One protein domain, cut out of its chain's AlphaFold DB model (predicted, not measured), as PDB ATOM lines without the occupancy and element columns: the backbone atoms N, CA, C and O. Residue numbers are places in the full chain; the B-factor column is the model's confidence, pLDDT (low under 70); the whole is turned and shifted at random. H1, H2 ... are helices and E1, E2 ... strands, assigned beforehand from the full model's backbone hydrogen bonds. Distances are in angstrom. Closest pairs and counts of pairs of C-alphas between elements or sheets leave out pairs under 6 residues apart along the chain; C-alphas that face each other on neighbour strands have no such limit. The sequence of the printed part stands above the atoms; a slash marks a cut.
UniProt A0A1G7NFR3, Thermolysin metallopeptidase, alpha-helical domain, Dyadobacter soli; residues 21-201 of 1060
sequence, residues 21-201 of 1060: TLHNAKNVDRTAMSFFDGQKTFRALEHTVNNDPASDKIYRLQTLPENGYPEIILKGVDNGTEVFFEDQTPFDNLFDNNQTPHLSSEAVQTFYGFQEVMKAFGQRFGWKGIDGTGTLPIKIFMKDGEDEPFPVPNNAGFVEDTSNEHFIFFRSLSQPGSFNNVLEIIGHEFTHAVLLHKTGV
ATOM      1  N   THR A  21     326.427 295.104 167.491       76.31
ATOM      2  CA  THR A  21     325.255 295.531 166.715       76.31
ATOM      3  C   THR A  21     324.249 296.168 167.669       76.31
ATOM      4  O   THR A  21     323.754 295.506 168.576       76.31
ATOM      5  N   LEU A  22     323.974 297.460 167.486       86.88
ATOM      6  CA  LEU A  22     322.991 298.188 168.284       86.88
ATOM      7  C   LEU A  22     321.577 297.885 167.772       86.88
ATOM      8  O   LEU A  22     321.272 298.104 166.599       86.88
ATOM      9  N   HIS A  23     320.706 297.403 168.656       89.12
ATOM     10  CA  HIS A  23     319.315 297.077 168.341       89.12
ATOM     11  C   HIS A  23     318.361 298.091 168.979       89.12
ATOM     12  O   HIS A  23     318.527 298.449 170.142       89.12
ATOM     13  N   ASN A  24     317.360 298.557 168.220       91.69
ATOM     14  CA  ASN A  24     316.333 299.509 168.682       91.69
ATOM     15  C   ASN A  24     316.898 300.771 169.375       91.69
ATOM     16  O   ASN A  24     316.285 301.309 170.298       91.69
ATOM     17  N   ALA A  25     318.072 301.228 168.932       93.56
ATOM     18  CA  ALA A  25     318.840 302.272 169.592       93.56
ATOM     19  C   ALA A  25     318.206 303.666 169.464       93.56
ATOM     20  O   ALA A  25     317.789 304.070 168.376       93.56
ATOM     21  N   LYS A  26     318.168 304.420 170.565       95.19
ATOM     22  CA  LYS A  26     317.711 305.820 170.605       95.19
ATOM     23  C   LYS A  26     318.317 306.573 171.791       95.19
ATOM     24  O   LYS A  26     318.684 305.963 172.792       95.19
ATOM     25  N   ASN A  27     318.328 307.900 171.715       97.00
ATOM     26  CA  ASN A  27     318.731 308.749 172.836       97.00
ATOM     27  C   ASN A  27     317.583 308.920 173.847       97.00
ATOM     28  O   ASN A  27     316.440 309.200 173.464       97.00
ATOM     29  N   VAL A  28     317.890 308.804 175.136       96.25
ATOM     30  CA  VAL A  28     316.956 308.989 176.259       96.25
ATOM     31  C   VAL A  28     317.590 309.831 177.366       96.25
ATOM     32  O   VAL A  28     318.810 309.877 177.485       96.25
ATOM     33  N   ASP A  29     316.769 310.476 178.194       96.62
ATOM     34  CA  ASP A  29     317.266 311.183 179.377       96.62
ATOM     35  C   ASP A  29     317.553 310.183 180.500       96.62
ATOM     36  O   ASP A  29     316.720 309.323 180.806       96.62
ATOM     37  N   ARG A  30     318.720 310.314 181.130       95.88
ATOM     38  CA  ARG A  30     319.106 309.579 182.339       95.88
ATOM     39  C   ARG A  30     319.588 310.550 183.399       95.88
ATOM     40  O   ARG A  30     320.140 311.596 183.072       95.88
ATOM     41  N   THR A  31     319.387 310.182 184.660       96.38
ATOM     42  CA  THR A  31     319.881 310.944 185.807       96.38
ATOM     43  C   THR A  31     320.780 310.049 186.639       96.38
ATOM     44  O   THR A  31     320.328 309.010 187.112       96.38
ATOM     45  N   ALA A  32     322.031 310.457 186.833       96.19
ATOM     46  CA  ALA A  32     322.998 309.734 187.654       96.19
ATOM     47  C   ALA A  32     323.877 310.703 188.453       96.19
ATOM     48  O   ALA A  32     323.831 311.919 188.252       96.19
ATOM     49  N   MET A  33     324.637 310.161 189.405       96.12
ATOM     50  CA  MET A  33     325.570 310.940 190.214       96.12
ATOM     51  C   MET A  33     326.799 311.307 189.380       96.12
ATOM     52  O   MET A  33     327.524 310.420 188.948       96.12
ATOM     53  N   SER A  34     327.034 312.598 189.190       93.00
ATOM     54  CA  SER A  34     328.276 313.171 188.679       93.00
ATOM     55  C   SER A  34     329.274 313.342 189.821       93.00
ATOM     56  O   SER A  34     328.870 313.625 190.951       93.00
ATOM     57  N   PHE A  35     330.566 313.162 189.551       90.00
ATOM     58  CA  PHE A  35     331.594 313.176 190.593       90.00
ATOM     59  C   PHE A  35     331.720 314.532 191.309       90.00
ATOM     60  O   PHE A  35     331.766 314.550 192.538       90.00
ATOM     61  N   PHE A  36     331.713 315.648 190.570       86.69
ATOM     62  CA  PHE A  36     331.865 316.992 191.147       86.69
ATOM     63  C   PHE A  36     330.528 317.714 191.332       86.69
ATOM     64  O   PHE A  36     330.306 318.378 192.342       86.69
ATOM     65  N   ASP A  37     329.593 317.509 190.404       83.50
ATOM     66  CA  ASP A  37     328.401 318.355 190.321       83.50
ATOM     67  C   ASP A  37     327.118 317.731 190.907       83.50
ATOM     68  O   ASP A  37     326.009 318.243 190.710       83.50
ATOM     69  N   GLY A  38     327.238 316.595 191.600       90.25
ATOM     70  CA  GLY A  38     326.102 315.874 192.175       90.25
ATOM     71  C   GLY A  38     325.189 315.244 191.116       90.25
ATOM     72  O   GLY A  38     325.638 314.813 190.060       90.25
ATOM     73  N   GLN A  39     323.883 315.130 191.384       95.00
ATOM     74  CA  GLN A  39     322.958 314.509 190.425       95.00
ATOM     75  C   GLN A  39     322.765 315.370 189.171       95.00
ATOM     76  O   GLN A  39     322.290 316.504 189.254       95.00
ATOM     77  N   LYS A  40     323.051 314.790 188.000       95.12
ATOM     78  CA  LYS A  40     322.905 315.442 186.693       95.12
ATOM     79  C   LYS A  40     322.043 314.624 185.750       95.12
ATOM     80  O   LYS A  40     322.067 313.395 185.782       95.12
ATOM     81  N   THR A  41     321.300 315.328 184.899       96.06
ATOM     82  CA  THR A  41     320.525 314.740 183.804       96.06
ATOM     83  C   THR A  41     321.271 314.939 182.490       96.06
ATOM     84  O   THR A  41     321.668 316.059 182.177       96.06
ATOM     85  N   PHE A  42     321.441 313.864 181.727       95.44
ATOM     86  CA  PHE A  42     322.179 313.841 180.463       95.44
ATOM     87  C   PHE A  42     321.507 312.899 179.456       95.44
ATOM     88  O   PHE A  42     320.665 312.069 179.820       95.44
ATOM     89  N   ARG A  43     321.865 313.025 178.173       96.38
ATOM     90  CA  ARG A  43     321.339 312.170 177.095       96.38
ATOM     91  C   ARG A  43     322.196 310.920 176.971       96.38
ATOM     92  O   ARG A  43     323.374 311.054 176.680       96.38
ATOM     93  N   ALA A  44     321.624 309.735 177.146       96.31
ATOM     94  CA  ALA A  44     322.306 308.445 177.030       96.31
ATOM     95  C   ALA A  44     321.676 307.575 175.932       96.31
ATOM     96  O   ALA A  44     320.540 307.806 175.513       96.31
ATOM     97  N   LEU A  45     322.392 306.543 175.497       97.06
ATOM     98  CA  LEU A  45     321.931 305.585 174.499       97.06
ATOM     99  C   LEU A  45     321.121 304.487 175.189       97.06
ATOM    100  O   LEU A  45     321.683 303.732 175.975       97.06
ATOM    101  N   GLU A  46     319.831 304.367 174.879       96.00
ATOM    102  CA  GLU A  46     319.038 303.161 175.157       96.00
ATOM    103  C   GLU A  46     319.154 302.234 173.947       96.00
ATOM    104  O   GLU A  46     318.844 302.650 172.829       96.00
ATOM    105  N   HIS A  47     319.545 300.979 174.157       94.44
ATOM    106  CA  HIS A  47     319.426 299.925 173.150       94.44
ATOM    107  C   HIS A  47     318.957 298.613 173.782       94.44
ATOM    108  O   HIS A  47     319.004 298.436 174.998       94.44
ATOM    109  N   THR A  48     318.472 297.691 172.958       92.69
ATOM    110  CA  THR A  48     318.037 296.362 173.397       92.69
ATOM    111  C   THR A  48     319.143 295.325 173.201       92.69
ATOM    112  O   THR A  48     320.013 295.490 172.339       92.69
ATOM    113  N   VAL A  49     319.126 294.245 173.990       87.56
ATOM    114  CA  VAL A  49     320.113 293.146 173.888       87.56
ATOM    115  C   VAL A  49     320.043 292.446 172.524       87.56
ATOM    116  O   VAL A  49     321.050 291.964 172.010       87.56
ATOM    117  N   ASN A  50     318.856 292.385 171.916       88.75
ATOM    118  CA  ASN A  50     318.642 291.818 170.586       88.75
ATOM    119  C   ASN A  50     317.569 292.611 169.808       88.75
ATOM    120  O   ASN A  50     317.063 293.623 170.288       88.75
ATOM    121  N   ASN A  51     317.227 292.169 168.590       88.44
ATOM    122  CA  ASN A  51     316.248 292.841 167.722       88.44
ATOM    123  C   ASN A  51     314.819 292.921 168.301       88.44
ATOM    124  O   ASN A  51     314.029 293.709 167.785       88.44
ATOM    125  N   ASP A  52     314.469 292.138 169.328       90.62
ATOM    126  CA  ASP A  52     313.164 292.204 169.993       90.62
ATOM    127  C   ASP A  52     313.062 293.482 170.854       90.62
ATOM    128  O   ASP A  52     313.803 293.614 171.838       90.62
ATOM    129  N   PRO A  53     312.142 294.419 170.534       86.75
ATOM    130  CA  PRO A  53     311.933 295.635 171.321       86.75
ATOM    131  C   PRO A  53     311.499 295.381 172.773       86.75
ATOM    132  O   PRO A  53     311.543 296.309 173.581       86.75
ATOM    133  N   ALA A  54     311.043 294.165 173.100       87.94
ATOM    134  CA  ALA A  54     310.670 293.757 174.453       87.94
ATOM    135  C   ALA A  54     311.824 293.129 175.256       87.94
ATOM    136  O   ALA A  54     311.636 292.838 176.437       87.94
ATOM    137  N   SER A  55     312.988 292.892 174.639       89.56
ATOM    138  CA  SER A  55     314.161 292.375 175.352       89.56
ATOM    139  C   SER A  55     314.724 293.398 176.345       89.56
ATOM    140  O   SER A  55     314.374 294.582 176.299       89.56
ATOM    141  N   ASP A  56     315.581 292.933 177.258       91.00
ATOM    142  CA  ASP A  56     316.199 293.801 178.257       91.00
ATOM    143  C   ASP A  56     316.884 295.002 177.600       91.00
ATOM    144  O   ASP A  56     317.493 294.914 176.525       91.00
ATOM    145  N   LYS A  57     316.736 296.149 178.260       93.81
ATOM    146  CA  LYS A  57     317.335 297.403 177.827       93.81
ATOM    147  C   LYS A  57     318.692 297.575 178.482       93.81
ATOM    148  O   LYS A  57     318.885 297.190 179.633       93.81
ATOM    149  N   ILE A  58     319.584 298.220 177.753       94.31
ATOM    150  CA  ILE A  58     320.898 298.646 178.204       94.31
ATOM    151  C   ILE A  58     320.965 300.153 177.989       94.31
ATOM    152  O   ILE A  58     320.654 300.639 176.895       94.31
ATOM    153  N   TYR A  59     321.345 300.888 179.032       95.81
ATOM    154  CA  TYR A  59     321.682 302.302 178.919       95.81
ATOM    155  C   TYR A  59     323.189 302.452 178.913       95.81
ATOM    156  O   TYR A  59     323.866 301.888 179.762       95.81
ATOM    157  N   ARG A  60     323.719 303.224 177.973       95.56
ATOM    158  CA  ARG A  60     325.161 303.386 177.795       95.56
ATOM    159  C   ARG A  60     325.542 304.856 177.770       95.56
ATOM    160  O   ARG A  60     324.788 305.668 177.226       95.56
ATOM    161  N   LEU A  61     326.729 305.187 178.286       96.88
ATOM    162  CA  LEU A  61     327.359 306.506 178.115       96.88
ATOM    163  C   LEU A  61     327.847 306.695 176.667       96.88
ATOM    164  O   LEU A  61     329.033 306.721 176.346       96.88
ATOM    165  N   GLN A  62     326.872 306.763 175.770       96.50
ATOM    166  CA  GLN A  62     326.990 306.999 174.343       96.50
ATOM    167  C   GLN A  62     325.758 307.809 173.907       96.50
ATOM    168  O   GLN A  62     324.723 307.763 174.568       96.50
ATOM    169  N   THR A  63     325.831 308.561 172.815       96.00
ATOM    170  CA  THR A  63     324.657 309.190 172.178       96.00
ATOM    171  C   THR A  63     324.711 308.977 170.688       96.00
ATOM    172  O   THR A  63     325.794 309.028 170.141       96.00
ATOM    173  N   LEU A  64     323.568 308.809 170.027       95.06
ATOM    174  CA  LEU A  64     323.448 308.944 168.574       95.06
ATOM    175  C   LEU A  64     323.448 310.431 168.171       95.06
ATOM    176  O   LEU A  64     323.003 311.258 168.976       95.06
ATOM    177  N   PRO A  65     323.834 310.776 166.925       94.81
ATOM    178  CA  PRO A  65     323.699 312.138 166.415       94.81
ATOM    179  C   PRO A  65     322.258 312.659 166.538       94.81
ATOM    180  O   PRO A  65     321.312 312.039 166.046       94.81
ATOM    181  N   GLU A  66     322.078 313.808 167.189       92.69
ATOM    182  CA  GLU A  66     320.763 314.394 167.486       92.69
ATOM    183  C   GLU A  66     320.861 315.929 167.531       92.69
ATOM    184  O   GLU A  66     321.850 316.495 167.990       92.69
ATOM    185  N   ASN A  67     319.842 316.644 167.035       88.81
ATOM    186  CA  ASN A  67     319.770 318.121 167.048       88.81
ATOM    187  C   ASN A  67     320.979 318.852 166.403       88.81
ATOM    188  O   ASN A  67     321.266 320.023 166.686       88.81
ATOM    189  N   GLY A  68     321.663 318.174 165.477       87.81
ATOM    190  CA  GLY A  68     322.864 318.663 164.797       87.81
ATOM    191  C   GLY A  68     324.139 318.590 165.639       87.81
ATOM    192  O   GLY A  68     325.118 319.222 165.260       87.81
ATOM    193  N   TYR A  69     324.118 317.879 166.767       92.69
ATOM    194  CA  TYR A  69     325.317 317.484 167.500       92.69
ATOM    195  C   TYR A  69     325.744 316.072 167.080       92.69
ATOM    196  O   TYR A  69     324.875 315.256 166.740       92.69
ATOM    197  N   PRO A  70     327.056 315.790 167.087       94.94
ATOM    198  CA  PRO A  70     327.584 314.498 166.678       94.94
ATOM    199  C   PRO A  70     327.303 313.406 167.714       94.94
ATOM    200  O   PRO A  70     326.836 313.662 168.823       94.94
ATOM    201  N   GLU A  71     327.624 312.174 167.329       94.94
ATOM    202  CA  GLU A  71     327.716 311.042 168.247       94.94
ATOM    203  C   GLU A  71     328.777 311.318 169.328       94.94
ATOM    204  O   GLU A  71     329.861 311.798 168.999       94.94
ATOM    205  N   ILE A  72     328.502 310.984 170.592       96.44
ATOM    206  CA  ILE A  72     329.510 310.962 171.669       96.44
ATOM    207  C   ILE A  72     329.666 309.530 172.149       96.44
ATOM    208  O   ILE A  72     328.664 308.874 172.438       96.44
ATOM    209  N   ILE A  73     330.902 309.061 172.276       95.56
ATOM    210  CA  ILE A  73     331.239 307.706 172.702       95.56
ATOM    211  C   ILE A  73     332.265 307.796 173.834       95.56
ATOM    212  O   ILE A  73     333.409 308.173 173.589       95.56
ATOM    213  N   LEU A  74     331.868 307.411 175.051       96.31
ATOM    214  CA  LEU A  74     332.770 307.301 176.199       96.31
ATOM    215  C   LEU A  74     333.070 305.831 176.513       96.31
ATOM    216  O   LEU A  74     332.157 305.008 176.634       96.31
ATOM    217  N   LYS A  75     334.354 305.510 176.674       94.19
ATOM    218  CA  LYS A  75     334.831 304.169 177.032       94.19
ATOM    219  C   LYS A  75     335.902 304.230 178.117       94.19
ATOM    220  O   LYS A  75     336.699 305.164 178.151       94.19
ATOM    221  N   GLY A  76     335.926 303.223 178.981       91.75
ATOM    222  CA  GLY A  76     337.053 302.945 179.868       91.75
ATOM    223  C   GLY A  76     338.051 302.020 179.179       91.75
ATOM    224  O   GLY A  76     337.660 301.231 178.317       91.75
ATOM    225  N   VAL A  77     339.325 302.099 179.543       88.94
ATOM    226  CA  VAL A  77     340.366 301.184 179.064       88.94
ATOM    227  C   VAL A  77     340.888 300.382 180.246       88.94
ATOM    228  O   VAL A  77     341.375 300.949 181.217       88.94
ATOM    229  N   ASP A  78     340.791 299.060 180.145       81.75
ATOM    230  CA  ASP A  78     341.292 298.113 181.141       81.75
ATOM    231  C   ASP A  78     342.268 297.144 180.467       81.75
ATOM    232  O   ASP A  78     341.882 296.406 179.553       81.75
ATOM    233  N   ASN A  79     343.544 297.165 180.874       77.19
ATOM    234  CA  ASN A  79     344.602 296.308 180.325       77.19
ATOM    235  C   ASN A  79     344.644 296.323 178.779       77.19
ATOM    236  O   ASN A  79     344.735 295.283 178.114       77.19
ATOM    237  N   GLY A  80     344.503 297.513 178.186       79.12
ATOM    238  CA  GLY A  80     344.483 297.714 176.732       79.12
ATOM    239  C   GLY A  80     343.195 297.277 176.018       79.12
ATOM    240  O   GLY A  80     343.163 297.257 174.787       79.12
ATOM    241  N   THR A  81     342.134 296.924 176.751       85.44
ATOM    242  CA  THR A  81     340.809 296.608 176.192       85.44
ATOM    243  C   THR A  81     339.838 297.753 176.453       85.44
ATOM    244  O   THR A  81     339.681 298.192 177.586       85.44
ATOM    245  N   GLU A  82     339.155 298.223 175.409       90.44
ATOM    246  CA  GLU A  82     338.120 299.249 175.546       90.44
ATOM    247  C   GLU A  82     336.788 298.643 176.020       90.44
ATOM    248  O   GLU A  82     336.289 297.680 175.429       90.44
ATOM    249  N   VAL A  83     336.179 299.243 177.041       91.44
ATOM    250  CA  VAL A  83     334.941 298.781 177.680       91.44
ATOM    251  C   VAL A  83     333.924 299.923 177.742       91.44
ATOM    252  O   VAL A  83     334.266 301.070 178.029       91.44
ATOM    253  N   PHE A  84     332.656 299.621 177.461       92.38
ATOM    254  CA  PHE A  84     331.565 300.591 177.567       92.38
ATOM    255  C   PHE A  84     331.031 300.688 178.996       92.38
ATOM    256  O   PHE A  84     330.798 299.663 179.634       92.38
ATOM    257  N   PHE A  85     330.732 301.910 179.436       94.88
ATOM    258  CA  PHE A  85     329.993 302.178 180.671       94.88
ATOM    259  C   PHE A  85     328.493 301.958 180.446       94.88
ATOM    260  O   PHE A  85     327.878 302.657 179.630       94.88
ATOM    261  N   GLU A  86     327.914 300.982 181.144       94.38
ATOM    262  CA  GLU A  86     326.540 300.515 180.934       94.38
ATOM    263  C   GLU A  86     325.777 300.326 182.248       94.38
ATOM    264  O   GLU A  86     326.353 299.866 183.228       94.38
ATOM    265  N   ASP A  87     324.481 300.638 182.212       94.50
ATOM    266  CA  ASP A  87     323.477 300.403 183.255       94.50
ATOM    267  C   ASP A  87     322.421 299.422 182.701       94.50
ATOM    268  O   ASP A  87     321.709 299.722 181.729       94.50
ATOM    269  N   GLN A  88     322.361 298.222 183.275       92.56
ATOM    270  CA  GLN A  88     321.523 297.097 182.849       92.56
ATOM    271  C   GLN A  88     320.490 296.734 183.929       92.56
ATOM    272  O   GLN A  88     320.642 297.056 185.101       92.56
ATOM    273  N   THR A  89     319.413 296.036 183.555       87.62
ATOM    274  CA  THR A  89     318.359 295.640 184.507       87.62
ATOM    275  C   THR A  89     318.919 294.765 185.652       87.62
ATOM    276  O   THR A  89     319.544 293.743 185.360       87.62
ATOM    277  N   PRO A  90     318.616 295.046 186.941       89.75
ATOM    278  CA  PRO A  90     317.793 296.144 187.451       89.75
ATOM    279  C   PRO A  90     318.558 297.473 187.492       89.75
ATOM    280  O   PRO A  90     319.574 297.571 188.164       89.75
ATOM    281  N   PHE A  91     318.005 298.501 186.840       92.19
ATOM    282  CA  PHE A  91     318.672 299.798 186.729       92.19
ATOM    283  C   PHE A  91     318.837 300.481 188.085       92.19
ATOM    284  O   PHE A  91     317.843 300.735 188.779       92.19
ATOM    285  N   ASP A  92     320.065 300.845 188.423       91.50
ATOM    286  CA  ASP A  92     320.425 301.576 189.641       91.50
ATOM    287  C   ASP A  92     321.057 302.951 189.345       91.50
ATOM    288  O   ASP A  92     321.297 303.733 190.268       91.50
ATOM    289  N   ASN A  93     321.198 303.302 188.059       91.19
ATOM    290  CA  ASN A  93     321.908 304.485 187.560       91.19
ATOM    291  C   ASN A  93     323.410 304.492 187.888       91.19
ATOM    292  O   ASN A  93     324.024 305.565 187.887       91.19
ATOM    293  N   LEU A  94     323.995 303.324 188.155       91.25
ATOM    294  CA  LEU A  94     325.432 303.110 188.186       91.25
ATOM    295  C   LEU A  94     325.821 302.478 186.844       91.25
ATOM    296  O   LEU A  94     325.342 301.420 186.460       91.25
ATOM    297  N   PHE A  95     326.642 303.175 186.065       93.56
ATOM    298  CA  PHE A  95     327.060 302.736 184.730       93.56
ATOM    299  C   PHE A  95     328.281 301.803 184.810       93.56
ATOM    300  O   PHE A  95     329.284 302.021 184.129       93.56
ATOM    301  N   ASP A  96     328.217 300.798 185.683       90.19
ATOM    302  CA  ASP A  96     329.327 299.909 186.047       90.19
ATOM    303  C   ASP A  96     329.028 298.408 185.841       90.19
ATOM    304  O   ASP A  96     329.833 297.556 186.229       90.19
ATOM    305  N   ASN A  97     327.917 298.053 185.173       88.00
ATOM    306  CA  ASN A  97     327.555 296.649 184.926       88.00
ATOM    307  C   ASN A  97     328.584 295.902 184.065       88.00
ATOM    308  O   ASN A  97     328.776 294.695 184.241       88.00
ATOM    309  N   ASN A  98     329.253 296.602 183.148       82.81
ATOM    310  CA  ASN A  98     330.489 296.105 182.558       82.81
ATOM    311  C   ASN A  98     331.633 296.525 183.472       82.81
ATOM    312  O   ASN A  98     331.845 297.719 183.668       82.81
ATOM    313  N   GLN A  99     332.360 295.549 184.019       78.44
ATOM    314  CA  GLN A  99     333.478 295.825 184.917       78.44
ATOM    315  C   GLN A  99     334.476 296.757 184.228       78.44
ATOM    316  O   GLN A  99     335.094 296.392 183.230       78.44
ATOM    317  N   THR A 100     334.608 297.961 184.776       79.88
ATOM    318  CA  THR A 100     335.674 298.902 184.444       79.88
ATOM    319  C   THR A 100     336.415 299.246 185.732       79.88
ATOM    320  O   THR A 100     335.813 299.212 186.811       79.88
ATOM    321  N   PRO A 101     337.702 299.601 185.659       76.81
ATOM    322  CA  PRO A 101     338.447 300.031 186.835       76.81
ATOM    323  C   PRO A 101     338.120 301.476 187.272       76.81
ATOM    324  O   PRO A 101     338.681 301.969 188.253       76.81
ATOM    325  N   HIS A 102     337.226 302.170 186.563       86.12
ATOM    326  CA  HIS A 102     336.883 303.574 186.790       86.12
ATOM    327  C   HIS A 102     335.521 303.717 187.479       86.12
ATOM    328  O   HIS A 102     334.635 302.877 187.325       86.12
ATOM    329  N   LEU A 103     335.330 304.796 188.245       86.31
ATOM    330  CA  LEU A 103     334.081 305.005 188.977       86.31
ATOM    331  C   LEU A 103     332.967 305.476 188.033       86.31
ATOM    332  O   LEU A 103     333.173 306.382 187.223       86.31
ATOM    333  N   SER A 104     331.748 304.948 188.209       90.94
ATOM    334  CA  SER A 104     330.578 305.392 187.436       90.94
ATOM    335  C   SER A 104     330.355 306.905 187.524       90.94
ATOM    336  O   SER A 104     329.947 307.505 186.534       90.94
ATOM    337  N   SER A 105     330.598 307.531 188.679       92.38
ATOM    338  CA  SER A 105     330.388 308.970 188.847       92.38
ATOM    339  C   SER A 105     331.417 309.826 188.105       92.38
ATOM    340  O   SER A 105     331.075 310.910 187.634       92.38
ATOM    341  N   GLU A 106     332.649 309.335 187.948       91.50
ATOM    342  CA  GLU A 106     333.685 309.985 187.133       91.50
ATOM    343  C   GLU A 106     333.317 309.897 185.645       91.50
ATOM    344  O   GLU A 106     333.370 310.896 184.932       91.50
ATOM    345  N   ALA A 107     332.859 308.732 185.181       93.75
ATOM    346  CA  ALA A 107     332.427 308.558 183.795       93.75
ATOM    347  C   ALA A 107     331.206 309.430 183.452       93.75
ATOM    348  O   ALA A 107     331.169 310.071 182.398       93.75
ATOM    349  N   VAL A 108     330.232 309.511 184.364       95.88
ATOM    350  CA  VAL A 108     329.071 310.404 184.228       95.88
ATOM    351  C   VAL A 108     329.509 311.868 184.149       95.88
ATOM    352  O   VAL A 108     328.999 312.579 183.286       95.88
ATOM    353  N   GLN A 109     330.470 312.303 184.974       94.56
ATOM    354  CA  GLN A 109     331.008 313.668 184.937       94.56
ATOM    355  C   GLN A 109     331.609 314.009 183.574       94.56
ATOM    356  O   GLN A 109     331.224 315.015 182.979       94.56
ATOM    357  N   THR A 110     332.495 313.157 183.048       95.12
ATOM    358  CA  THR A 110     333.113 313.381 181.735       95.12
ATOM    359  C   THR A 110     332.045 313.486 180.650       95.12
ATOM    360  O   THR A 110     332.023 314.430 179.863       95.12
ATOM    361  N   PHE A 111     331.115 312.532 180.622       96.62
ATOM    362  CA  PHE A 111     330.100 312.464 179.579       96.62
ATOM    363  C   PHE A 111     329.129 313.653 179.610       96.62
ATOM    364  O   PHE A 111     328.854 314.258 178.572       96.62
ATOM    365  N   TYR A 112     328.642 314.010 180.801       96.31
ATOM    366  CA  TYR A 112     327.811 315.195 181.020       96.31
ATOM    367  C   TYR A 112     328.555 316.477 180.626       96.31
ATOM    368  O   TYR A 112     327.995 317.313 179.913       96.31
ATOM    369  N   GLY A 113     329.820 316.606 181.031       95.50
ATOM    370  CA  GLY A 113     330.635 317.781 180.745       95.50
ATOM    371  C   GLY A 113     330.786 318.038 179.249       95.50
ATOM    372  O   GLY A 113     330.496 319.142 178.798       95.50
ATOM    373  N   PHE A 114     331.111 317.016 178.447       96.75
ATOM    374  CA  PHE A 114     331.196 317.174 176.986       96.75
ATOM    375  C   PHE A 114     329.863 317.598 176.356       96.75
ATOM    376  O   PHE A 114     329.854 318.403 175.423       96.75
ATOM    377  N   GLN A 115     328.730 317.088 176.852       95.88
ATOM    378  CA  GLN A 115     327.414 317.494 176.350       95.88
ATOM    379  C   GLN A 115     327.131 318.971 176.618       95.88
ATOM    380  O   GLN A 115     326.703 319.687 175.708       95.88
ATOM    381  N   GLU A 116     327.373 319.441 177.842       95.94
ATOM    382  CA  GLU A 116     327.100 320.832 178.203       95.94
ATOM    383  C   GLU A 116     328.119 321.803 177.599       95.94
ATOM    384  O   GLU A 116     327.704 322.842 177.087       95.94
ATOM    385  N   VAL A 117     329.406 321.446 177.538       96.56
ATOM    386  CA  VAL A 117     330.456 322.228 176.860       96.56
ATOM    387  C   VAL A 117     330.121 322.421 175.384       96.56
ATOM    388  O   VAL A 117     330.024 323.560 174.922       96.56
ATOM    389  N   MET A 118     329.839 321.343 174.642       95.44
ATOM    390  CA  MET A 118     329.473 321.449 173.222       95.44
ATOM    391  C   MET A 118     328.211 322.280 173.004       95.44
ATOM    392  O   MET A 118     328.118 323.054 172.048       95.44
ATOM    393  N   LYS A 119     327.221 322.119 173.881       95.00
ATOM    394  CA  LYS A 119     325.958 322.848 173.805       95.00
ATOM    395  C   LYS A 119     326.150 324.333 174.091       95.00
ATOM    396  O   LYS A 119     325.633 325.151 173.329       95.00
ATOM    397  N   ALA A 120     326.890 324.690 175.139       95.31
ATOM    398  CA  ALA A 120     327.211 326.073 175.476       95.31
ATOM    399  C   ALA A 120     328.018 326.737 174.350       95.31
ATOM    400  O   ALA A 120     327.663 327.827 173.893       95.31
ATOM    401  N   PHE A 121     329.025 326.038 173.819       95.94
ATOM    402  CA  PHE A 121     329.845 326.506 172.703       95.94
ATOM    403  C   PHE A 121     329.013 326.739 171.435       95.94
ATOM    404  O   PHE A 121     329.049 327.818 170.834       95.94
ATOM    405  N   GLY A 122     328.189 325.758 171.060       95.12
ATOM    406  CA  GLY A 122     327.316 325.838 169.891       95.12
ATOM    407  C   GLY A 122     326.265 326.937 170.003       95.12
ATOM    408  O   GLY A 122     325.995 327.627 169.019       95.12
ATOM    409  N   GLN A 123     325.708 327.163 171.195       94.06
ATOM    410  CA  GLN A 123     324.792 328.279 171.443       94.06
ATOM    411  C   GLN A 123     325.488 329.637 171.333       94.06
ATOM    412  O   GLN A 123     324.888 330.582 170.817       94.06
ATOM    413  N   ARG A 124     326.738 329.749 171.801       94.62
ATOM    414  CA  ARG A 124     327.456 331.026 171.830       94.62
ATOM    415  C   ARG A 124     328.027 331.437 170.478       94.62
ATOM    416  O   ARG A 124     327.948 332.618 170.129       94.62
ATOM    417  N   PHE A 125     328.608 330.486 169.750       95.75
ATOM    418  CA  PHE A 125     329.396 330.748 168.541       95.75
ATOM    419  C   PHE A 125     328.770 330.191 167.261       95.75
ATOM    420  O   PHE A 125     329.260 330.474 166.169       95.75
ATOM    421  N   GLY A 126     327.704 329.392 167.367       94.56
ATOM    422  CA  GLY A 126     327.104 328.705 166.221       94.56
ATOM    423  C   GLY A 126     327.952 327.553 165.668       94.56
ATOM    424  O   GLY A 126     327.668 327.076 164.574       94.56
ATOM    425  N   TRP A 127     328.980 327.110 166.400       94.94
ATOM    426  CA  TRP A 127     329.906 326.043 166.008       94.94
ATOM    427  C   TRP A 127     329.512 324.720 166.671       94.94
ATOM    428  O   TRP A 127     329.475 324.636 167.897       94.94
ATOM    429  N   LYS A 128     329.179 323.695 165.879       93.62
ATOM    430  CA  LYS A 128     328.703 322.401 166.397       93.62
ATOM    431  C   LYS A 128     329.761 321.310 166.250       93.62
ATOM    432  O   LYS A 128     330.325 321.158 165.171       93.62
ATOM    433  N   GLY A 129     329.961 320.516 167.304       92.56
ATOM    434  CA  GLY A 129     331.037 319.518 167.361       92.56
ATOM    435  C   GLY A 129     332.424 320.168 167.404       92.56
ATOM    436  O   GLY A 129     332.535 321.378 167.594       92.56
ATOM    437  N   ILE A 130     333.473 319.370 167.212       92.12
ATOM    438  CA  ILE A 130     334.862 319.865 167.188       92.12
ATOM    439  C   ILE A 130     335.218 320.555 165.862       92.12
ATOM    440  O   ILE A 130     335.978 321.516 165.849       92.12
ATOM    441  N   ASP A 131     334.580 320.155 164.763       91.19
ATOM    442  CA  ASP A 131     334.897 320.579 163.392       91.19
ATOM    443  C   ASP A 131     333.954 321.653 162.818       91.19
ATOM    444  O   ASP A 131     334.119 322.117 161.690       91.19
ATOM    445  N   GLY A 132     332.919 322.032 163.571       92.88
ATOM    446  CA  GLY A 132     331.905 322.998 163.153       92.88
ATOM    447  C   GLY A 132     330.823 322.422 162.235       92.88
ATOM    448  O   GLY A 132     329.861 323.131 161.926       92.88
ATOM    449  N   THR A 133     330.929 321.154 161.823       91.00
ATOM    450  CA  THR A 133     329.918 320.474 160.996       91.00
ATOM    451  C   THR A 133     328.884 319.740 161.844       91.00
ATOM    452  O   THR A 133     327.751 319.532 161.402       91.00
ATOM    453  N   GLY A 134     329.266 319.353 163.064       88.31
ATOM    454  CA  GLY A 134     328.444 318.558 163.971       88.31
ATOM    455  C   GLY A 134     328.288 317.101 163.532       88.31
ATOM    456  O   GLY A 134     327.345 316.441 163.965       88.31
ATOM    457  N   THR A 135     329.170 316.606 162.657       89.88
ATOM    458  CA  THR A 135     329.088 315.238 162.115       89.88
ATOM    459  C   THR A 135     330.214 314.320 162.577       89.88
ATOM    460  O   THR A 135     330.001 313.109 162.637       89.88
ATOM    461  N   LEU A 136     331.376 314.870 162.943       91.69
ATOM    462  CA  LEU A 136     332.523 314.091 163.399       91.69
ATOM    463  C   LEU A 136     332.274 313.517 164.812       91.69
ATOM    464  O   LEU A 136     332.029 314.301 165.732       91.69
ATOM    465  N   PRO A 137     332.302 312.180 165.009       92.81
ATOM    466  CA  PRO A 137     332.053 311.566 166.314       92.81
ATOM    467  C   PRO A 137     333.072 311.982 167.379       92.81
ATOM    468  O   PRO A 137     334.277 311.956 167.135       92.81
ATOM    469  N   ILE A 138     332.589 312.275 168.585       95.31
ATOM    470  CA  ILE A 138     333.407 312.594 169.757       95.31
ATOM    471  C   ILE A 138     333.747 311.300 170.489       95.31
ATOM    472  O   ILE A 138     332.879 310.671 171.095       95.31
ATOM    473  N   LYS A 139     335.013 310.893 170.432       95.56
ATOM    474  CA  LYS A 139     335.520 309.704 171.126       95.56
ATOM    475  C   LYS A 139     336.266 310.120 172.381       95.56
ATOM    476  O   LYS A 139     337.129 310.990 172.312       95.56
ATOM    477  N   ILE A 140     335.951 309.486 173.501       96.25
ATOM    478  CA  ILE A 140     336.545 309.795 174.798       96.25
ATOM    479  C   ILE A 140     336.981 308.493 175.464       96.25
ATOM    480  O   ILE A 140     336.199 307.540 175.552       96.25
ATOM    481  N   PHE A 141     338.214 308.471 175.956       93.06
ATOM    482  CA  PHE A 141     338.799 307.331 176.648       93.06
ATOM    483  C   PHE A 141     339.229 307.718 178.057       93.06
ATOM    484  O   PHE A 141     339.990 308.663 178.250       93.06
ATOM    485  N   MET A 142     338.758 306.961 179.040       92.00
ATOM    486  CA  MET A 142     339.276 307.000 180.405       92.00
ATOM    487  C   MET A 142     340.304 305.884 180.555       92.00
ATOM    488  O   MET A 142     340.008 304.744 180.197       92.00
ATOM    489  N   LYS A 143     341.507 306.216 181.022       88.81
ATOM    490  CA  LYS A 143     342.648 305.293 181.099       88.81
ATOM    491  C   LYS A 143     343.314 305.310 182.472       88.81
ATOM    492  O   LYS A 143     343.255 306.315 183.184       88.81
ATOM    493  N   ASP A 144     343.982 304.211 182.815       86.00
ATOM    494  CA  ASP A 144     344.998 304.222 183.869       86.00
ATOM    495  C   ASP A 144     346.278 304.879 183.330       86.00
ATOM    496  O   ASP A 144     346.797 304.483 182.288       86.00
ATOM    497  N   GLY A 145     346.787 305.891 184.031       78.50
ATOM    498  CA  GLY A 145     348.034 306.570 183.664       78.50
ATOM    499  C   GLY A 145     349.272 305.676 183.789       78.50
ATOM    500  O   GLY A 145     350.323 306.017 183.254       78.50
ATOM    501  N   GLU A 146     349.166 304.540 184.481       78.00
ATOM    502  CA  GLU A 146     350.243 303.546 184.608       78.00
ATOM    503  C   GLU A 146     350.419 302.663 183.365       78.00
ATOM    504  O   GLU A 146     351.489 302.079 183.191       78.00
ATOM    505  N   ASP A 147     349.413 302.602 182.489       75.00
ATOM    506  CA  ASP A 147     349.466 301.837 181.237       75.00
ATOM    507  C   ASP A 147     350.188 302.597 180.104       75.00
ATOM    508  O   ASP A 147     350.447 302.032 179.037       75.00
ATOM    509  N   GLU A 148     350.532 303.872 180.316       70.62
ATOM    510  CA  GLU A 148     351.196 304.713 179.320       70.62
ATOM    511  C   GLU A 148     352.740 304.605 179.406       70.62
ATOM    512  O   GLU A 148     353.297 304.415 180.492       70.62
ATOM    513  N   PRO A 149     353.481 304.749 178.281       62.56
ATOM    514  CA  PRO A 149     354.944 304.578 178.227       62.56
ATOM    515  C   PRO A 149     355.734 305.459 179.207       62.56
ATOM    516  O   PRO A 149     356.869 305.134 179.564       62.56
ATOM    517  N   PHE A 150     355.125 306.564 179.638       58.44
ATOM    518  CA  PHE A 150     355.607 307.449 180.686       58.44
ATOM    519  C   PHE A 150     354.470 307.648 181.694       58.44
ATOM    520  O   PHE A 150     353.481 308.287 181.339       58.44
ATOM    521  N   PRO A 151     354.582 307.129 182.931       56.19
ATOM    522  CA  PRO A 151     353.531 307.274 183.928       56.19
ATOM    523  C   PRO A 151     353.321 308.751 184.261       56.19
ATOM    524  O   PRO A 151     354.145 309.370 184.940       56.19
ATOM    525  N   VAL A 152     352.224 309.321 183.777       58.59
ATOM    526  CA  VAL A 152     351.808 310.691 184.079       58.59
ATOM    527  C   VAL A 152     350.622 310.634 185.046       58.59
ATOM    528  O   VAL A 152     349.553 310.139 184.686       58.59
ATOM    529  N   PRO A 153     350.782 311.072 186.308       59.34
ATOM    530  CA  PRO A 153     349.675 311.078 187.251       59.34
ATOM    531  C   PRO A 153     348.710 312.226 186.921       59.34
ATOM    532  O   PRO A 153     349.114 313.382 186.933       59.34
ATOM    533  N   ASN A 154     347.436 311.891 186.701       72.38
ATOM    534  CA  ASN A 154     346.280 312.801 186.651       72.38
ATOM    535  C   ASN A 154     346.410 313.957 185.649       72.38
ATOM    536  O   ASN A 154     346.699 315.085 186.047       72.38
ATOM    537  N   ASN A 155     346.156 313.693 184.369       78.38
ATOM    538  CA  ASN A 155     346.092 314.735 183.347       78.38
ATOM    539  C   ASN A 155     345.069 314.354 182.241       78.38
ATOM    540  O   ASN A 155     344.464 313.272 182.277       78.38
ATOM    541  N   ALA A 156     344.754 315.296 181.362       87.94
ATOM    542  CA  ALA A 156     343.825 315.165 180.249       87.94
ATOM    543  C   ALA A 156     344.545 315.541 178.944       87.94
ATOM    544  O   ALA A 156     345.703 315.957 178.965       87.94
ATOM    545  N   GLY A 157     343.918 315.270 177.805       88.38
ATOM    546  CA  GLY A 157     344.491 315.646 176.522       88.38
ATOM    547  C   GLY A 157     343.565 315.372 175.347       88.38
ATOM    548  O   GLY A 157     342.812 314.388 175.334       88.38
ATOM    549  N   PHE A 158     343.677 316.197 174.313       91.12
ATOM    550  CA  PHE A 158     343.171 315.913 172.978       91.12
ATOM    551  C   PHE A 158     344.280 315.335 172.089       91.12
ATOM    552  O   PHE A 158     345.336 315.932 171.905       91.12
ATOM    553  N   VAL A 159     344.044 314.153 171.516       88.25
ATOM    554  CA  VAL A 159     344.992 313.504 170.606       88.25
ATOM    555  C   VAL A 159     344.715 313.938 169.172       88.25
ATOM    556  O   VAL A 159     343.740 313.503 168.549       88.25
ATOM    557  N   GLU A 160     345.626 314.744 168.636       81.25
ATOM    558  CA  GLU A 160     345.596 315.269 167.269       81.25
ATOM    559  C   GLU A 160     346.118 314.254 166.232       81.25
ATOM    560  O   GLU A 160     347.094 314.486 165.521       81.25
ATOM    561  N   ASP A 161     345.465 313.095 166.120       76.88
ATOM    562  CA  ASP A 161     345.690 312.151 165.017       76.88
ATOM    563  C   ASP A 161     344.540 312.254 164.015       76.88
ATOM    564  O   ASP A 161     343.444 311.764 164.271       76.88
ATOM    565  N   THR A 162     344.794 312.825 162.832       68.31
ATOM    566  CA  THR A 162     343.783 312.979 161.760       68.31
ATOM    567  C   THR A 162     343.076 311.679 161.347       68.31
ATOM    568  O   THR A 162     342.016 311.721 160.720       68.31
ATOM    569  N   SER A 163     343.642 310.511 161.670       75.38
ATOM    570  CA  SER A 163     343.025 309.205 161.430       75.38
ATOM    571  C   SER A 163     342.192 308.686 162.613       75.38
ATOM    572  O   SER A 163     341.320 307.832 162.422       75.38
ATOM    573  N   ASN A 164     342.417 309.207 163.823       83.88
ATOM    574  CA  ASN A 164     341.718 308.813 165.041       83.88
ATOM    575  C   ASN A 164     341.746 309.910 166.125       83.88
ATOM    576  O   ASN A 164     342.279 309.689 167.210       83.88
ATOM    577  N   GLU A 165     341.128 311.060 165.864       90.38
ATOM    578  CA  GLU A 165     340.979 312.136 166.854       90.38
ATOM    579  C   GLU A 165     340.155 311.651 168.059       90.38
ATOM    580  O   GLU A 165     339.082 311.051 167.893       90.38
ATOM    581  N   HIS A 166     340.663 311.867 169.273       93.38
ATOM    582  CA  HIS A 166     339.977 311.474 170.503       93.38
ATOM    583  C   HIS A 166     340.478 312.239 171.726       93.38
ATOM    584  O   HIS A 166     341.595 312.743 171.754       93.38
ATOM    585  N   PHE A 167     339.647 312.267 172.759       95.12
ATOM    586  CA  PHE A 167     339.978 312.814 174.068       95.12
ATOM    587  C   PHE A 167     340.427 311.694 175.000       95.12
ATOM    588  O   PHE A 167     339.834 310.608 175.003       95.12
ATOM    589  N   ILE A 168     341.442 311.958 175.812       91.19
ATOM    590  CA  ILE A 168     341.922 311.043 176.843       91.19
ATOM    591  C   ILE A 168     341.870 311.750 178.191       91.19
ATOM    592  O   ILE A 168     342.325 312.877 178.335       91.19
ATOM    593  N   PHE A 169     341.359 311.046 179.193       90.38
ATOM    594  CA  PHE A 169     341.497 311.414 180.595       90.38
ATOM    595  C   PHE A 169     342.221 310.275 181.290       90.38
ATOM    596  O   PHE A 169     341.809 309.118 181.166       90.38
ATOM    597  N   PHE A 170     343.291 310.584 182.010       86.25
ATOM    598  CA  PHE A 170     344.103 309.580 182.681       86.25
ATOM    599  C   PHE A 170     344.329 309.940 184.142       86.25
ATOM    600  O   PHE A 170     344.521 311.098 184.510       86.25
ATOM    601  N   ARG A 171     344.303 308.918 184.992       83.38
ATOM    602  CA  ARG A 171     344.698 309.005 186.398       83.38
ATOM    603  C   ARG A 171     345.405 307.726 186.791       83.38
ATOM    604  O   ARG A 171     345.097 306.679 186.236       83.38
ATOM    605  N   SER A 172     346.305 307.799 187.764       80.81
ATOM    606  CA  SER A 172     346.851 306.574 188.353       80.81
ATOM    607  C   SER A 172     345.767 305.898 189.189       80.81
ATOM    608  O   SER A 172     345.164 306.527 190.066       80.81
ATOM    609  N   LEU A 173     345.508 304.618 188.930       78.69
ATOM    610  CA  LEU A 173     344.597 303.833 189.765       78.69
ATOM    611  C   LEU A 173     345.243 303.399 191.092       78.69
ATOM    612  O   LEU A 173     344.517 303.103 192.045       78.69
ATOM    613  N   SER A 174     346.580 303.378 191.182       77.38
ATOM    614  CA  SER A 174     347.305 303.029 192.415       77.38
ATOM    615  C   SER A 174     347.476 304.194 193.398       77.38
ATOM    616  O   SER A 174     347.794 303.962 194.569       77.38
ATOM    617  N   GLN A 175     347.254 305.439 192.962       70.81
ATOM    618  CA  GLN A 175     347.395 306.648 193.781       70.81
ATOM    619  C   GLN A 175     346.036 307.276 194.143       70.81
ATOM    620  O   GLN A 175     345.080 307.200 193.373       70.81
ATOM    621  N   PRO A 176     345.916 307.943 195.309       64.56
ATOM    622  CA  PRO A 176     344.702 308.670 195.669       64.56
ATOM    623  C   PRO A 176     344.559 309.960 194.838       64.56
ATOM    624  O   PRO A 176     345.278 310.933 195.066       64.56
ATOM    625  N   GLY A 177     343.602 309.984 193.908       69.62
ATOM    626  CA  GLY A 177     343.211 311.163 193.127       69.62
ATOM    627  C   GLY A 177     342.050 310.862 192.171       69.62
ATOM    628  O   GLY A 177     341.856 309.708 191.795       69.62
ATOM    629  N   SER A 178     341.265 311.880 191.812       75.62
ATOM    630  CA  SER A 178     340.220 311.800 190.777       75.62
ATOM    631  C   SER A 178     340.779 312.165 189.401       75.62
ATOM    632  O   SER A 178     341.870 312.727 189.304       75.62
ATOM    633  N   PHE A 179     340.037 311.863 188.333       81.44
ATOM    634  CA  PHE A 179     340.344 312.400 187.002       81.44
ATOM    635  C   PHE A 179     340.222 313.932 186.991       81.44
ATOM    636  O   PHE A 179     339.393 314.487 187.712       81.44
ATOM    637  N   ASN A 180     340.988 314.603 186.125       80.38
ATOM    638  CA  ASN A 180     340.837 316.036 185.840       80.38
ATOM    639  C   ASN A 180     339.725 316.241 184.799       80.38
ATOM    640  O   ASN A 180     339.972 316.654 183.675       80.38
ATOM    641  N   ASN A 181     338.495 315.862 185.131       86.12
ATOM    642  CA  ASN A 181     337.336 315.906 184.229       86.12
ATOM    643  C   ASN A 181     336.263 316.901 184.702       86.12
ATOM    644  O   ASN A 181     335.066 316.684 184.527       86.12
ATOM    645  N   VAL A 182     336.706 317.987 185.326       88.88
ATOM    646  CA  VAL A 182     335.894 319.173 185.630       88.88
ATOM    647  C   VAL A 182     335.553 319.944 184.343       88.88
ATOM    648  O   VAL A 182     336.144 319.700 183.286       88.88
ATOM    649  N   LEU A 183     334.540 320.814 184.394       91.69
ATOM    650  CA  LEU A 183     333.958 321.443 183.198       91.69
ATOM    651  C   LEU A 183     334.950 322.333 182.442       91.69
ATOM    652  O   LEU A 183     334.945 322.321 181.211       91.69
ATOM    653  N   GLU A 184     335.790 323.074 183.153       90.50
ATOM    654  CA  GLU A 184     336.809 323.955 182.591       90.50
ATOM    655  C   GLU A 184     337.908 323.171 181.870       90.50
ATOM    656  O   GLU A 184     338.265 323.549 180.758       90.50
ATOM    657  N   ILE A 185     338.348 322.026 182.413       91.06
ATOM    658  CA  ILE A 185     339.320 321.145 181.743       91.06
ATOM    659  C   ILE A 185     338.687 320.495 180.513       91.06
ATOM    660  O   ILE A 185     339.274 320.499 179.438       91.06
ATOM    661  N   ILE A 186     337.447 320.006 180.607       94.12
ATOM    662  CA  ILE A 186     336.741 319.480 179.426       94.12
ATOM    663  C   ILE A 186     336.585 320.573 178.355       94.12
ATOM    664  O   ILE A 186     336.737 320.295 177.165       94.12
ATOM    665  N   GLY A 187     336.289 321.809 178.760       95.31
ATOM    666  CA  GLY A 187     336.211 322.967 177.873       95.31
ATOM    667  C   GLY A 187     337.553 323.335 177.235       95.31
ATOM    668  O   GLY A 187     337.582 323.645 176.043       95.31
ATOM    669  N   HIS A 188     338.643 323.258 177.999       94.00
ATOM    670  CA  HIS A 188     340.017 323.450 177.540       94.00
ATOM    671  C   HIS A 188     340.378 322.408 176.472       94.00
ATOM    672  O   HIS A 188     340.637 322.771 175.324       94.00
ATOM    673  N   GLU A 189     340.231 321.116 176.780       93.81
ATOM    674  CA  GLU A 189     340.535 320.036 175.833       93.81
ATOM    675  C   GLU A 189     339.681 320.133 174.567       93.81
ATOM    676  O   GLU A 189     340.169 320.020 173.440       93.81
ATOM    677  N   PHE A 190     338.383 320.399 174.728       96.19
ATOM    678  CA  PHE A 190     337.484 320.617 173.598       96.19
ATOM    679  C   PHE A 190     337.946 321.784 172.713       96.19
ATOM    680  O   PHE A 190     337.791 321.736 171.490       96.19
ATOM    681  N   THR A 191     338.534 322.821 173.309       95.69
ATOM    682  CA  THR A 191     339.033 323.985 172.577       95.69
ATOM    683  C   THR A 191     340.287 323.667 171.770       95.69
ATOM    684  O   THR A 191     340.384 324.186 170.656       95.69
ATOM    685  N   HIS A 192     341.171 322.771 172.223       93.31
ATOM    686  CA  HIS A 192     342.272 322.271 171.384       93.31
ATOM    687  C   HIS A 192     341.755 321.689 170.065       93.31
ATOM    688  O   HIS A 192     342.175 322.092 168.978       93.31
ATOM    689  N   ALA A 193     340.734 320.831 170.144       93.25
ATOM    690  CA  ALA A 193     340.110 320.256 168.958       93.25
ATOM    691  C   ALA A 193     339.488 321.328 168.046       93.25
ATOM    692  O   ALA A 193     339.651 321.298 166.824       93.25
ATOM    693  N   VAL A 194     338.810 322.325 168.623       94.75
ATOM    694  CA  VAL A 194     338.263 323.448 167.848       94.75
ATOM    695  C   VAL A 194     339.371 324.265 167.185       94.75
ATOM    696  O   VAL A 194     339.204 324.695 166.042       94.75
ATOM    697  N   LEU A 195     340.495 324.500 167.859       92.62
ATOM    698  CA  LEU A 195     341.621 325.255 167.317       92.62
ATOM    699  C   LEU A 195     342.274 324.526 166.146       92.62
ATOM    700  O   LEU A 195     342.496 325.168 165.113       92.62
ATOM    701  N   LEU A 196     342.467 323.208 166.240       90.50
ATOM    702  CA  LEU A 196     342.916 322.378 165.121       90.50
ATOM    703  C   LEU A 196     342.021 322.587 163.888       90.50
ATOM    704  O   LEU A 196     342.502 322.987 162.823       90.50
ATOM    705  N   HIS A 197     340.704 322.413 164.032       91.38
ATOM    706  CA  HIS A 197     339.763 322.489 162.904       91.38
ATOM    707  C   HIS A 197     339.509 323.915 162.397       91.38
ATOM    708  O   HIS A 197     339.247 324.127 161.211       91.38
ATOM    709  N   LYS A 198     339.595 324.923 163.268       92.00
ATOM    710  CA  LYS A 198     339.358 326.328 162.906       92.00
ATOM    711  C   LYS A 198     340.585 326.994 162.285       92.00
ATOM    712  O   LYS A 198     340.424 327.886 161.449       92.00
ATOM    713  N   THR A 199     341.791 326.604 162.697       89.94
ATOM    714  CA  THR A 199     343.050 327.205 162.219       89.94
ATOM    715  C   THR A 199     343.752 326.362 161.153       89.94
ATOM    716  O   THR A 199     344.462 326.922 160.311       89.94
ATOM    717  N   GLY A 200     343.537 325.042 161.160       86.06
ATOM    718  CA  GLY A 200     344.260 324.068 160.343       86.06
ATOM    719  C   GLY A 200     345.704 323.828 160.799       86.06
ATOM    720  O   GLY A 200     346.498 323.302 160.019       86.06
ATOM    721  N   VAL A 201     346.071 324.275 162.004       82.94
ATOM    722  CA  VAL A 201     347.408 324.107 162.584       82.94
ATOM    723  C   VAL A 201     347.361 322.971 163.596       82.94
ATOM    724  O   VAL A 201     346.533 322.999 164.498       82.94
TER     725      VAL A 201
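What this domain is: This is residues 21 to 201 of the 1060 residues of the protein "Thermolysin metallopeptidase, alpha-helical domain" of Dyadobacter soli (UniProt A0A1G7NFR3). What shape does the backbone make? Helix H1 packs on two twisted sheets at once, the four-stranded sheet E1 E2 E3 E6 and one face of the five-stranded sheet E5 E4 E7 E9 E8, while H2 covers the E9 and E8 part of that same face beside H1. The two sheets are joined where E5 runs on into E6. What is it made of, and how large is it? The printed part has 181 residues, with two named helices and nine named strands in the order E1 E2 E3 E4 E5 E6 H1 E7 E8 E9 H2, and its class is mixed, helices and strands. The five-stranded sheet, in the order E5 E4 E7 E9 E8, is mixed, and the other, in the order E1 E2 E3 E6, is antiparallel. The whole is compact and rounded, with a radius of gyration of the C-alphas of 16.0 A and spans of 49 by 41 by 32 A.

Where its parts are: Where do the first strands run? E1 is residues 23 to 34, 27.4 A long, from C-alpha 23 at (319.315, 297.077, 168.341), and it bends by 67 degrees at residue 26. E2 is residues 38 to 48, 28.3 A long, and bends by 61 degrees at residue 43. E3 is residues 57 to 60, E4 is residues 72 to 78 and 19.8 A long, E5 is residues 81 to 84 and E6 is residues 86 to 88. What comes after them? H1 is residues 104 to 125, 31.6 A long, from C-alpha 104 at (330.578, 305.392, 187.436). E7 is residues 138 to 144, 20.1 A long, E8 is residues 155 to 159 and E9 is residues 166 to 171, 16.8 A long. H2 is residues 183 to 199, 23.6 A long, with a kink of 25 degrees near residue 193, and ends with C-alpha 199 at (343.050, 327.205, 162.219).

How they stand to each other: How do E1, E2, E3 and E6 pair? E1, E2 and E3 form a meander, each strand the antiparallel neighbour of the one before, and both steps are hairpins: N 28 and O 44 are 2.9 A apart, and N 47 and O 58 are 3.0 A apart, within hydrogen-bond range. E6 is antiparallel to E3, with N 87 and O 59 at 2.8 A. How is the other sheet paired? It is strongly twisted; E4 and E5 are a hairpin, with N 83 and O 76 at 2.8 A, and E4 is parallel to E7, with N 75 and O 140 at 3.0 A. E7 is parallel to E9, with N 141 and O 167 at 2.8 A, and E8 and E9 are a hairpin, with N 157 and O 168 at 2.9 A. Where is H1? On the sheet E1 E2 E3 E6, H1 runs across the strands, over E1 and E2, at a height over the sheet of 9.4 A; the closest C-alphas of H1 and E1 are those of Gln 109 and Ser 34, 4.7 A apart. On the sheet E5 E4 E7 E9 E8 it is slantwise to the strands, over E4 and E7, at a height of 9.6 A; its closest C-alphas to E4 are Phe 111 and Leu 74, 6.7 A apart. Where is H2? On the same face as H1, it lies along the strands, over E9 and E8, at a height of 9.3 A, with the C-alphas of Glu 189 and Phe 158 in E8 closest at 5.7 A. Residues 110 to 117 of H1 touch residues 183 to 190 of H2, closest at the C-alphas of Gly 113 and Leu 183, 5.5 A, at a steep tilt of 48 degrees, the same way. In H1 and H2 every O i to N i+4 pair is within hydrogen-bond range.

The domain as a whole: How far does it reach? The two C-alphas farthest apart are those of Ala 54 and Val 201, 49.1 A. Is it continuous, and which links are long? The printed part has no cut. The long links are E3 to E4, E6 to H1, H1 to E7 and E9 to H2. Where is confidence low? Residues 149 to 153, residue 162 and residues 176 to 177 have pLDDT under 70; the mean of the printed part is 89.1.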